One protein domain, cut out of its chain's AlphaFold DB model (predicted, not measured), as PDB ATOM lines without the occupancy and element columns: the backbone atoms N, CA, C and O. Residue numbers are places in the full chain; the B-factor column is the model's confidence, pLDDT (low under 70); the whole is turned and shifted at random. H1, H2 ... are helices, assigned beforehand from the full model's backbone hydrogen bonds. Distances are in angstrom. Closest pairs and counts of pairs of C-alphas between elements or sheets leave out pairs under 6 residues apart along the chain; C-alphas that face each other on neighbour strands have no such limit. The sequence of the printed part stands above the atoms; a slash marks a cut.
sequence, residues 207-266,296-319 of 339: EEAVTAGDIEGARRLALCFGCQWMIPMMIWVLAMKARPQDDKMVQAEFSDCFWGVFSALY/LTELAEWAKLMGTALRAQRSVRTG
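This is residues 207 to 266 and 296 to 319 of the 339 residues of an uncharacterized protein of Fonsecaea erecta (UniProt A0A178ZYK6). What shape is this? A helical hairpin, H1 and H2, packs through residues 235 to 236 on the long helix H4, which crosses H3. How large is it? The printed part, 84 residues with four named helices and no named strand, is all helix and compact, radius of gyration of the C-alphas 12.3 A, spanning 39 by 30 by 22 A.

What touches first? H1, residues 212 to 223, and H2, residues 227 to 238, touch as a hairpin, closest C-alphas Ala 222 and Met 230, 4.8 A, at a steep tilt of 44 degrees. What follows? H3, residues 248 to 264, touches residues 308 to 316 alone of H4, residues 297 to 318, at a steep tilt of 58 degrees, closest C-alphas Ser 255 and Ala 312, 5.5 A. H2 touches H4, closest C-alphas Trp 236 and Trp 302, 6.1 A. H1 and H4 are apart. Are the backbones complete? Every O i to N i+4 pair is within hydrogen-bond range in H1 and H4, 6 of 8 in H2, 12 of 13 in H3.

Where are the ends? C-alpha 212 begins H1 at (-25.833, -23.780, -17.084); C-alpha 318 ends H4 at (-46.306, -20.458, -0.501). How long? H3 measures 23.9 A, H4 31.9 A.

Where is the cut? Residues 267 to 295 are not printed; C-alphas 266 and 296 are 39.9 A apart. Where is confidence low? pLDDT is under 70 at residues 245, 257 to 266, 312 to 317 and 319.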
ATOM      1  N   GLU A 207     -22.956 -39.227  -9.869       86.12
ATOM      2  CA  GLU A 207     -23.793 -38.041 -10.046       86.12
ATOM      3  C   GLU A 207     -22.974 -36.890 -10.638       86.12
ATOM      4  O   GLU A 207     -21.896 -36.551 -10.146       86.12
ATOM      5  N   GLU A 208     -23.522 -36.243 -11.665       85.12
ATOM      6  CA  GLU A 208     -22.932 -35.072 -12.306       85.12
ATOM      7  C   GLU A 208     -23.777 -33.832 -11.997       85.12
ATOM      8  O   GLU A 208     -24.948 -33.753 -12.383       85.12
ATOM      9  N   ALA A 209     -23.179 -32.842 -11.326       85.81
ATOM     10  CA  ALA A 209     -23.834 -31.562 -11.055       85.81
ATOM     11  C   ALA A 209     -24.311 -30.896 -12.356       85.81
ATOM     12  O   ALA A 209     -23.602 -30.906 -13.365       85.81
ATOM     13  N   VAL A 210     -25.504 -30.306 -12.326       88.62
ATOM     14  CA  VAL A 210     -26.096 -29.662 -13.497       88.62
ATOM     15  C   VAL A 210     -25.404 -28.324 -13.744       88.62
ATOM     16  O   VAL A 210     -25.279 -27.477 -12.857       88.62
ATOM     17  N   THR A 211     -24.943 -28.121 -14.975       91.81
ATOM     18  CA  THR A 211     -24.327 -26.870 -15.415       91.81
ATOM     19  C   THR A 211     -25.332 -25.979 -16.142       91.81
ATOM     20  O   THR A 211     -26.362 -26.430 -16.642       91.81
ATOM     21  N   ALA A 212     -25.004 -24.693 -16.292       91.00
ATOM     22  CA  ALA A 212     -25.833 -23.780 -17.084       91.00
ATOM     23  C   ALA A 212     -25.926 -24.226 -18.556       91.00
ATOM     24  O   ALA A 212     -26.939 -24.003 -19.215       91.00
ATOM     25  N   GLY A 213     -24.876 -24.892 -19.056       92.94
ATOM     26  CA  GLY A 213     -24.859 -25.499 -20.383       92.94
ATOM     27  C   GLY A 213     -25.825 -26.678 -20.508       92.94
ATOM     28  O   GLY A 213     -26.497 -26.785 -21.531       92.94
ATOM     29  N   ASP A 214     -25.953 -27.509 -19.466       92.81
ATOM     30  CA  ASP A 214     -26.943 -28.594 -19.424       92.81
ATOM     31  C   ASP A 214     -28.370 -28.042 -19.472       92.81
ATOM     32  O   ASP A 214     -29.186 -28.529 -20.251       92.81
ATOM     33  N   ILE A 215     -28.667 -27.002 -18.682       92.31
ATOM     34  CA  ILE A 215     -29.989 -26.360 -18.666       92.31
ATOM     35  C   ILE A 215     -30.335 -25.777 -20.034       92.31
ATOM     36  O   ILE A 215     -31.405 -26.058 -20.576       92.31
ATOM     37  N   GLU A 216     -29.431 -24.988 -20.617       94.06
ATOM     38  CA  GLU A 216     -29.664 -24.380 -21.927       94.06
ATOM     39  C   GLU A 216     -29.772 -25.447 -23.024       94.06
ATOM     40  O   GLU A 216     -30.619 -25.358 -23.913       94.06
ATOM     41  N   GLY A 217     -28.963 -26.503 -22.946       94.94
ATOM     42  CA  GLY A 217     -29.067 -27.654 -23.831       94.94
ATOM     43  C   GLY A 217     -30.422 -28.355 -23.727       94.94
ATOM     44  O   GLY A 217     -31.098 -28.553 -24.738       94.94
ATOM     45  N   ALA A 218     -30.852 -28.677 -22.507       95.12
ATOM     46  CA  ALA A 218     -32.142 -29.300 -22.242       95.12
ATOM     47  C   ALA A 218     -33.299 -28.432 -22.743       95.12
ATOM     48  O   ALA A 218     -34.228 -28.951 -23.362       95.12
ATOM     49  N   ARG A 219     -33.220 -27.110 -22.549       94.25
ATOM     50  CA  ARG A 219     -34.208 -26.151 -23.049       94.25
ATOM     51  C   ARG A 219     -34.274 -26.155 -24.576       94.25
ATOM     52  O   ARG A 219     -35.369 -26.275 -25.125       94.25
ATOM     53  N   ARG A 220     -33.132 -26.081 -25.271       95.19
ATOM     54  CA  ARG A 220     -33.077 -26.135 -26.746       95.19
ATOM     55  C   ARG A 220     -33.686 -27.423 -27.295       95.19
ATOM     56  O   ARG A 220     -34.517 -27.350 -28.196       95.19
ATOM     57  N   LEU A 221     -33.332 -28.580 -26.728       95.94
ATOM     58  CA  LEU A 221     -33.912 -29.869 -27.125       95.94
ATOM     59  C   LEU A 221     -35.420 -29.924 -26.873       95.94
ATOM     60  O   LEU A 221     -36.178 -30.350 -27.741       95.94
ATOM     61  N   ALA A 222     -35.865 -29.476 -25.702       93.62
ATOM     62  CA  ALA A 222     -37.271 -29.490 -25.329       93.62
ATOM     63  C   ALA A 222     -38.126 -28.585 -26.228       93.62
ATOM     64  O   ALA A 222     -39.228 -28.966 -26.622       93.62
ATOM     65  N   LEU A 223     -37.604 -27.418 -26.617       91.88
ATOM     66  CA  LEU A 223     -38.278 -26.499 -27.534       91.88
ATOM     67  C   LEU A 223     -38.514 -27.106 -28.922       91.88
ATOM     68  O   LEU A 223     -39.479 -26.714 -29.576       91.88
ATOM     69  N   CYS A 224     -37.720 -28.092 -29.356       94.38
ATOM     70  CA  CYS A 224     -37.977 -28.802 -30.611       94.38
ATOM     71  C   CYS A 224     -39.298 -29.592 -30.603       94.38
ATOM     72  O   CYS A 224     -39.840 -29.860 -31.671       94.38
ATOM     73  N   PHE A 225     -39.816 -29.960 -29.426       91.88
ATOM     74  CA  PHE A 225     -41.111 -30.634 -29.283       91.88
ATOM     75  C   PHE A 225     -42.281 -29.649 -29.182       91.88
ATOM     76  O   PHE A 225     -43.428 -30.050 -29.375       91.88
ATOM     77  N   GLY A 226     -42.005 -28.374 -28.892       87.44
ATOM     78  CA  GLY A 226     -42.993 -27.313 -28.700       87.44
ATOM     79  C   GLY A 226     -43.078 -26.826 -27.256       87.44
ATOM     80  O   GLY A 226     -42.761 -27.545 -26.309       87.44
ATOM     81  N   CYS A 227     -43.548 -25.590 -27.069       84.00
ATOM     82  CA  CYS A 227     -43.583 -24.928 -25.758       84.00
ATOM     83  C   CYS A 227     -44.402 -25.695 -24.705       84.00
ATOM     84  O   CYS A 227     -44.017 -25.741 -23.539       84.00
ATOM     85  N   GLN A 228     -45.483 -26.362 -25.120       82.00
ATOM     86  CA  GLN A 228     -46.313 -27.202 -24.250       82.00
ATOM     87  C   GLN A 228     -45.561 -28.410 -23.666       82.00
ATOM     88  O   GLN A 228     -45.936 -28.918 -22.612       82.00
ATOM     89  N   TRP A 229     -44.483 -28.844 -24.323       87.44
ATOM     90  CA  TRP A 229     -43.643 -29.969 -23.918       87.44
ATOM     91  C   TRP A 229     -42.339 -29.530 -23.250       87.44
ATOM     92  O   TRP A 229     -41.564 -30.379 -22.820       87.44
ATOM     93  N   MET A 230     -42.102 -28.221 -23.124       87.94
ATOM     94  CA  MET A 230     -40.827 -27.677 -22.660       87.94
ATOM     95  C   MET A 230     -40.413 -28.257 -21.301       87.94
ATOM     96  O   MET A 230     -39.361 -28.874 -21.186       87.94
ATOM     97  N   ILE A 231     -41.269 -28.135 -20.286       86.81
ATOM     98  CA  ILE A 231     -40.978 -28.626 -18.932       86.81
ATOM     99  C   ILE A 231     -40.765 -30.146 -18.886       86.81
ATOM    100  O   ILE A 231     -39.704 -30.568 -18.420       86.81
ATOM    101  N   PRO A 232     -41.702 -30.996 -19.361       87.88
ATOM    102  CA  PRO A 232     -41.506 -32.438 -19.265       87.88
ATOM    103  C   PRO A 232     -40.290 -32.918 -20.061       87.88
ATOM    104  O   PRO A 232     -39.567 -33.787 -19.576       87.88
ATOM    105  N   MET A 233     -40.014 -32.338 -21.232       92.62
ATOM    106  CA  MET A 233     -38.853 -32.729 -22.032       92.62
ATOM    107  C   MET A 233     -37.533 -32.235 -21.444       92.62
ATOM    108  O   MET A 233     -36.558 -32.979 -21.490       92.62
ATOM    109  N   MET A 234     -37.487 -31.048 -20.830       93.56
ATOM    110  CA  MET A 234     -36.296 -30.601 -20.100       93.56
ATOM    111  C   MET A 234     -35.947 -31.572 -18.973       93.56
ATOM    112  O   MET A 234     -34.795 -31.978 -18.855       93.56
ATOM    113  N   ILE A 235     -36.943 -31.989 -18.182       90.38
ATOM    114  CA  ILE A 235     -36.734 -32.962 -17.101       90.38
ATOM    115  C   ILE A 235     -36.238 -34.289 -17.678       90.38
ATOM    116  O   ILE A 235     -35.264 -34.827 -17.169       90.38
ATOM    117  N   TRP A 236     -36.837 -34.783 -18.766       92.00
ATOM    118  CA  TRP A 236     -36.368 -36.000 -19.438       92.00
ATOM    119  C   TRP A 236     -34.925 -35.914 -19.918       92.00
ATOM    120  O   TRP A 236     -34.185 -36.871 -19.722       92.00
ATOM    121  N   VAL A 237     -34.519 -34.796 -20.526       94.00
ATOM    122  CA  VAL A 237     -33.140 -34.601 -20.999       94.00
ATOM    123  C   VAL A 237     -32.161 -34.541 -19.826       94.00
ATOM    124  O   VAL A 237     -31.111 -35.179 -19.868       94.00
ATOM    125  N   LEU A 238     -32.498 -33.811 -18.762       92.06
ATOM    126  CA  LEU A 238     -31.644 -33.724 -17.575       92.06
ATOM    127  C   LEU A 238     -31.527 -35.074 -16.857       92.06
ATOM    128  O   LEU A 238     -30.437 -35.417 -16.401       92.06
ATOM    129  N   ALA A 239     -32.622 -35.841 -16.832       90.44
ATOM    130  CA  ALA A 239     -32.721 -37.163 -16.225       90.44
ATOM    131  C   ALA A 239     -31.950 -38.256 -16.964       90.44
ATOM    132  O   ALA A 239     -31.914 -39.370 -16.466       90.44
ATOM    133  N   MET A 240     -31.358 -37.985 -18.136       90.00
ATOM    134  CA  MET A 240     -30.606 -39.000 -18.888       90.00
ATOM    135  C   MET A 240     -29.278 -39.375 -18.221       90.00
ATOM    136  O   MET A 240     -28.719 -40.420 -18.550       90.00
ATOM    137  N   LYS A 241     -28.794 -38.544 -17.295       90.06
ATOM    138  CA  LYS A 241     -27.616 -38.784 -16.459       90.06
ATOM    139  C   LYS A 241     -28.011 -38.670 -14.992       90.06
ATOM    140  O   LYS A 241     -28.943 -37.934 -14.678       90.06
ATOM    141  N   ALA A 242     -27.299 -39.354 -14.102       88.12
ATOM    142  CA  ALA A 242     -27.523 -39.211 -12.666       88.12
ATOM    143  C   ALA A 242     -27.223 -37.774 -12.214       88.12
ATOM    144  O   ALA A 242     -26.131 -37.261 -12.473       88.12
ATOM    145  N   ARG A 243     -28.178 -37.126 -11.536       85.69
ATOM    146  CA  ARG A 243     -28.055 -35.750 -11.043       85.69
ATOM    147  C   ARG A 243     -28.227 -35.696  -9.519       85.69
ATOM    148  O   ARG A 243     -28.965 -36.499  -8.948       85.69
ATOM    149  N   PRO A 244     -27.611 -34.714  -8.838       80.25
ATOM    150  CA  PRO A 244     -27.877 -34.480  -7.424       80.25
ATOM    151  C   PRO A 244     -29.351 -34.123  -7.175       80.25
ATOM    152  O   PRO A 244     -29.923 -33.269  -7.856       80.25
ATOM    153  N   GLN A 245     -29.973 -34.722  -6.154       69.88
ATOM    154  CA  GLN A 245     -31.406 -34.519  -5.862       69.88
ATOM    155  C   GLN A 245     -31.774 -33.072  -5.489       69.88
ATOM    156  O   GLN A 245     -32.894 -32.626  -5.760       69.88
ATOM    157  N   ASP A 246     -30.826 -32.339  -4.905       72.25
ATOM    158  CA  ASP A 246     -30.981 -30.949  -4.467       72.25
ATOM    159  C   ASP A 246     -30.152 -29.981  -5.316       72.25
ATOM    160  O   ASP A 246     -29.607 -28.989  -4.821       72.25
ATOM    161  N   ASP A 247     -30.043 -30.270  -6.614       80.06
ATOM    162  CA  ASP A 247     -29.359 -29.383  -7.542       80.06
ATOM    163  C   ASP A 247     -30.042 -28.002  -7.571       80.06
ATOM    164  O   ASP A 247     -31.180 -27.823  -8.022       80.06
ATOM    165  N   LYS A 248     -29.327 -26.998  -7.051       81.19
ATOM    166  CA  LYS A 248     -29.828 -25.625  -6.912       81.19
ATOM    167  C   LYS A 248     -30.141 -24.986  -8.259       81.19
ATOM    168  O   LYS A 248     -31.010 -24.121  -8.321       81.19
ATOM    169  N   MET A 249     -29.443 -25.386  -9.320       82.94
ATOM    170  CA  MET A 249     -29.655 -24.836 -10.650       82.94
ATOM    171  C   MET A 249     -30.948 -25.369 -11.255       82.94
ATOM    172  O   MET A 249     -31.737 -24.591 -11.779       82.94
ATOM    173  N   VAL A 250     -31.212 -26.667 -11.092       81.44
ATOM    174  CA  VAL A 250     -32.499 -27.283 -11.450       81.44
ATOM    175  C   VAL A 250     -33.644 -26.602 -10.700       81.44
ATOM    176  O   VAL A 250     -34.638 -26.203 -11.304       81.44
ATOM    177  N   GLN A 251     -33.503 -26.416  -9.385       79.12
ATOM    178  CA  GLN A 251     -34.529 -25.754  -8.573       79.12
ATOM    179  C   GLN A 251     -34.786 -24.308  -9.016       79.12
ATOM    180  O   GLN A 251     -35.948 -23.908  -9.116       79.12
ATOM    181  N   ALA A 252     -33.729 -23.537  -9.283       81.69
ATOM    182  CA  ALA A 252     -33.837 -22.162  -9.763       81.69
ATOM    183  C   ALA A 252     -34.520 -22.103 -11.137       81.69
ATOM    184  O   ALA A 252     -35.522 -21.411 -11.287       81.69
ATOM    185  N   GLU A 253     -34.053 -22.904 -12.096       85.31
ATOM    186  CA  GLU A 253     -34.592 -22.946 -13.458       85.31
ATOM    187  C   GLU A 253     -36.085 -23.273 -13.475       85.31
ATOM    188  O   GLU A 253     -36.870 -22.583 -14.124       85.31
ATOM    189  N   PHE A 254     -36.508 -24.315 -12.753       80.62
ATOM    190  CA  PHE A 254     -37.918 -24.690 -12.746       80.62
ATOM    191  C   PHE A 254     -38.764 -23.686 -11.965       80.62
ATOM    192  O   PHE A 254     -39.871 -23.384 -12.408       80.62
ATOM    193  N   SER A 255     -38.248 -23.092 -10.883       76.44
ATOM    194  CA  SER A 255     -38.925 -21.966 -10.221       76.44
ATOM    195  C   SER A 255     -39.184 -20.825 -11.208       76.44
ATOM    196  O   SER A 255     -40.317 -20.357 -11.312       76.44
ATOM    197  N   ASP A 256     -38.167 -20.431 -11.975       70.44
ATOM    198  CA  ASP A 256     -38.235 -19.326 -12.930       70.44
ATOM    199  C   ASP A 256     -39.123 -19.654 -14.128       70.44
ATOM    200  O   ASP A 256     -39.941 -18.832 -14.528       70.44
ATOM    201  N   CYS A 257     -39.044 -20.864 -14.674       69.38
ATOM    202  CA  CYS A 257     -39.915 -21.316 -15.755       69.38
ATOM    203  C   CYS A 257     -41.390 -21.336 -15.323       69.38
ATOM    204  O   CYS A 257     -42.267 -20.898 -16.075       69.38
ATOM    205  N   PHE A 258     -41.675 -21.772 -14.092       65.00
ATOM    206  CA  PHE A 258     -43.013 -21.678 -13.514       65.00
ATOM    207  C   PHE A 258     -43.438 -20.230 -13.221       65.00
ATOM    208  O   PHE A 258     -44.633 -19.986 -13.161       65.00
ATOM    209  N   TRP A 259     -42.535 -19.255 -13.103       56.72
ATOM    210  CA  TRP A 259     -42.884 -17.826 -12.995       56.72
ATOM    211  C   TRP A 259     -43.016 -17.119 -14.357       56.72
ATOM    212  O   TRP A 259     -43.909 -16.293 -14.565       56.72
ATOM    213  N   GLY A 260     -42.146 -17.449 -15.310       51.81
ATOM    214  CA  GLY A 260     -42.040 -16.827 -16.628       51.81
ATOM    215  C   GLY A 260     -43.180 -17.221 -17.562       51.81
ATOM    216  O   GLY A 260     -43.747 -16.356 -18.229       51.81
ATOM    217  N   VAL A 261     -43.607 -18.489 -17.540       50.94
ATOM    218  CA  VAL A 261     -44.810 -18.941 -18.269       50.94
ATOM    219  C   VAL A 261     -46.068 -18.232 -17.746       50.94
ATOM    220  O   VAL A 261     -46.947 -17.881 -18.530       50.94
ATOM    221  N   PHE A 262     -46.127 -17.933 -16.444       43.56
ATOM    222  CA  PHE A 262     -47.204 -17.135 -15.843       43.56
ATOM    223  C   PHE A 262     -47.139 -15.647 -16.206       43.56
ATOM    224  O   PHE A 262     -48.156 -14.973 -16.117       43.56
ATOM    225  N   SER A 263     -45.987 -15.127 -16.633       40.72
ATOM    226  CA  SER A 263     -45.833 -13.712 -16.999       40.72
ATOM    227  C   SER A 263     -46.018 -13.471 -18.505       40.72
ATOM    228  O   SER A 263     -46.613 -12.473 -18.906       40.72
ATOM    229  N   ALA A 264     -45.565 -14.398 -19.357       42.06
ATOM    230  CA  ALA A 264     -45.598 -14.258 -20.817       42.06
ATOM    231  C   ALA A 264     -46.992 -14.468 -21.440       42.06
ATOM    232  O   ALA A 264     -47.289 -13.893 -22.485       42.06
ATOM    233  N   LEU A 265     -47.874 -15.237 -20.793       41.66
ATOM    234  CA  LEU A 265     -49.264 -15.429 -21.235       41.66
ATOM    235  C   LEU A 265     -50.203 -14.257 -20.856       41.66
ATOM    236  O   LEU A 265     -51.394 -14.324 -21.148       41.66
ATOM    237  N   TYR A 266     -49.686 -13.187 -20.235       41.59
ATOM    238  CA  TYR A 266     -50.474 -12.104 -19.620       41.59
ATOM    239  C   TYR A 266     -50.204 -10.689 -20.159       41.59
ATOM    240  O   TYR A 266     -50.500  -9.697 -19.494       41.59
ATOM    241  N   LEU A 296     -35.456 -49.309 -14.607       70.00
ATOM    242  CA  LEU A 296     -34.602 -48.428 -15.398       70.00
ATOM    243  C   LEU A 296     -34.196 -47.179 -14.616       70.00
ATOM    244  O   LEU A 296     -35.041 -46.386 -14.189       70.00
ATOM    245  N   THR A 297     -32.884 -46.970 -14.499       77.12
ATOM    246  CA  THR A 297     -32.302 -45.858 -13.741       77.12
ATOM    247  C   THR A 297     -32.757 -44.490 -14.253       77.12
ATOM    248  O   THR A 297     -33.000 -43.604 -13.438       77.12
ATOM    249  N   GLU A 298     -32.984 -44.322 -15.564       81.12
ATOM    250  CA  GLU A 298     -33.514 -43.064 -16.116       81.12
ATOM    251  C   GLU A 298     -34.931 -42.716 -15.640       81.12
ATOM    252  O   GLU A 298     -35.249 -41.544 -15.465       81.12
ATOM    253  N   LEU A 299     -35.796 -43.712 -15.411       79.69
ATOM    254  CA  LEU A 299     -37.166 -43.478 -14.950       79.69
ATOM    255  C   LEU A 299     -37.154 -43.057 -13.480       79.69
ATOM    256  O   LEU A 299     -37.885 -42.153 -13.077       79.69
ATOM    257  N   ALA A 300     -36.281 -43.691 -12.693       80.75
ATOM    258  CA  ALA A 300     -36.042 -43.326 -11.304       80.75
ATOM    259  C   ALA A 300     -35.507 -41.894 -11.198       80.75
ATOM    260  O   ALA A 300     -35.969 -41.109 -10.371       80.75
ATOM    261  N   GLU A 301     -34.550 -41.548 -12.055       82.69
ATOM    262  CA  GLU A 301     -33.946 -40.223 -12.086       82.69
ATOM    263  C   GLU A 301     -34.937 -39.150 -12.534       82.69
ATOM    264  O   GLU A 301     -35.044 -38.093 -11.910       82.69
ATOM    265  N   TRP A 302     -35.757 -39.463 -13.537       84.44
ATOM    266  CA  TRP A 302     -36.863 -38.610 -13.948       84.44
ATOM    267  C   TRP A 302     -37.842 -38.358 -12.799       84.44
ATOM    268  O   TRP A 302     -38.199 -37.207 -12.543       84.44
ATOM    269  N   ALA A 303     -38.233 -39.401 -12.061       78.56
ATOM    270  CA  ALA A 303     -39.144 -39.271 -10.926       78.56
ATOM    271  C   ALA A 303     -38.555 -38.382  -9.816       78.56
ATOM    272  O   ALA A 303     -39.249 -37.510  -9.283       78.56
ATOM    273  N   LYS A 304     -37.258 -38.531  -9.510       78.81
ATOM    274  CA  LYS A 304     -36.551 -37.662  -8.553       78.81
ATOM    275  C   LYS A 304     -36.558 -36.202  -9.005       78.81
ATOM    276  O   LYS A 304     -36.977 -35.335  -8.234       78.81
ATOM    277  N   LEU A 305     -36.123 -35.928 -10.239       79.50
ATOM    278  CA  LEU A 305     -36.040 -34.570 -10.784       79.50
ATOM    279  C   LEU A 305     -37.419 -33.916 -10.888       79.50
ATOM    280  O   LEU A 305     -37.569 -32.739 -10.560       79.50
ATOM    281  N   MET A 306     -38.443 -34.687 -11.257       79.12
ATOM    282  CA  MET A 306     -39.829 -34.232 -11.230       79.12
ATOM    283  C   MET A 306     -40.256 -33.854  -9.810       79.12
ATOM    284  O   MET A 306     -40.808 -32.775  -9.593       79.12
ATOM    285  N   GLY A 307     -39.940 -34.685  -8.814       72.44
ATOM    286  CA  GLY A 307     -40.169 -34.365  -7.407       72.44
ATOM    287  C   GLY A 307     -39.501 -33.051  -6.986       72.44
ATOM    288  O   GLY A 307     -40.120 -32.239  -6.295       72.44
ATOM    289  N   THR A 308     -38.266 -32.807  -7.429       72.06
ATOM    290  CA  THR A 308     -37.536 -31.553  -7.178       72.06
ATOM    291  C   THR A 308     -38.219 -30.351  -7.839       72.06
ATOM    292  O   THR A 308     -38.453 -29.343  -7.165       72.06
ATOM    293  N   ALA A 309     -38.632 -30.467  -9.103       71.31
ATOM    294  CA  ALA A 309     -39.373 -29.419  -9.809       71.31
ATOM    295  C   ALA A 309     -40.717 -29.091  -9.126       71.31
ATOM    296  O   ALA A 309     -41.080 -27.922  -8.975       71.31
ATOM    297  N   LEU A 310     -41.435 -30.105  -8.632       70.19
ATOM    298  CA  LEU A 310     -42.693 -29.927  -7.899       70.19
ATOM    299  C   LEU A 310     -42.492 -29.236  -6.543       70.19
ATOM    300  O   LEU A 310     -43.298 -28.384  -6.158       70.19
ATOM    301  N   ARG A 311     -41.420 -29.569  -5.808       72.44
ATOM    302  CA  ARG A 311     -41.075 -28.873  -4.555       72.44
ATOM    303  C   ARG A 311     -40.790 -27.395  -4.815       72.44
ATOM    304  O   ARG A 311     -41.352 -26.551  -4.121       72.44
ATOM    305  N   ALA A 312     -40.013 -27.089  -5.854       69.56
ATOM    306  CA  ALA A 312     -39.725 -25.718  -6.272       69.56
ATOM    307  C   ALA A 312     -41.016 -24.928  -6.577       69.56
ATOM    308  O   ALA A 312     -41.231 -23.840  -6.041       69.56
ATOM    309  N   GLN A 313     -41.945 -25.528  -7.328       69.38
ATOM    310  CA  GLN A 313     -43.247 -24.928  -7.628       69.38
ATOM    311  C   GLN A 313     -44.089 -24.643  -6.367       69.38
ATOM    312  O   GLN A 313     -44.779 -23.622  -6.285       69.38
ATOM    313  N   ARG A 314     -44.059 -25.532  -5.364       69.94
ATOM    314  CA  ARG A 314     -44.785 -25.338  -4.095       69.94
ATOM    315  C   ARG A 314     -44.185 -24.213  -3.251       69.94
ATOM    316  O   ARG A 314     -44.946 -23.414  -2.704       69.94
ATOM    317  N   SER A 315     -42.858 -24.121  -3.174       65.62
ATOM    318  CA  SER A 315     -42.157 -23.038  -2.466       65.62
ATOM    319  C   SER A 315     -42.520 -21.669  -3.043       65.62
ATOM    320  O   SER A 315     -42.861 -20.748  -2.303       65.62
ATOM    321  N   VAL A 316     -42.580 -21.577  -4.374       64.62
ATOM    322  CA  VAL A 316     -43.057 -20.393  -5.098       64.62
ATOM    323  C   VAL A 316     -44.480 -19.994  -4.684       64.62
ATOM    324  O   VAL A 316     -44.726 -18.836  -4.355       64.62
ATOM    325  N   ARG A 317     -45.422 -20.946  -4.645       64.06
ATOM    326  CA  ARG A 317     -46.830 -20.674  -4.289       64.06
ATOM    327  C   ARG A 317     -47.028 -20.220  -2.847       64.06
ATOM    328  O   ARG A 317     -47.978 -19.501  -2.559       64.06
ATOM    329  N   THR A 318     -46.179 -20.693  -1.945       71.06
ATOM    330  CA  THR A 318     -46.306 -20.458  -0.501       71.06
ATOM    331  C   THR A 318     -45.538 -19.224  -0.027       71.06
ATOM    332  O   THR A 318     -45.674 -18.837   1.129       71.06
ATOM    333  N   GLY A 319     -44.752 -18.580  -0.903       60.56
ATOM    334  CA  GLY A 319     -43.920 -17.425  -0.550       60.56
ATOM    335  C   GLY A 319     -42.730 -17.769   0.356       60.56
ATOM    336  O   GLY A 319     -42.007 -16.876   0.793       60.56
TER     337      GLY A 319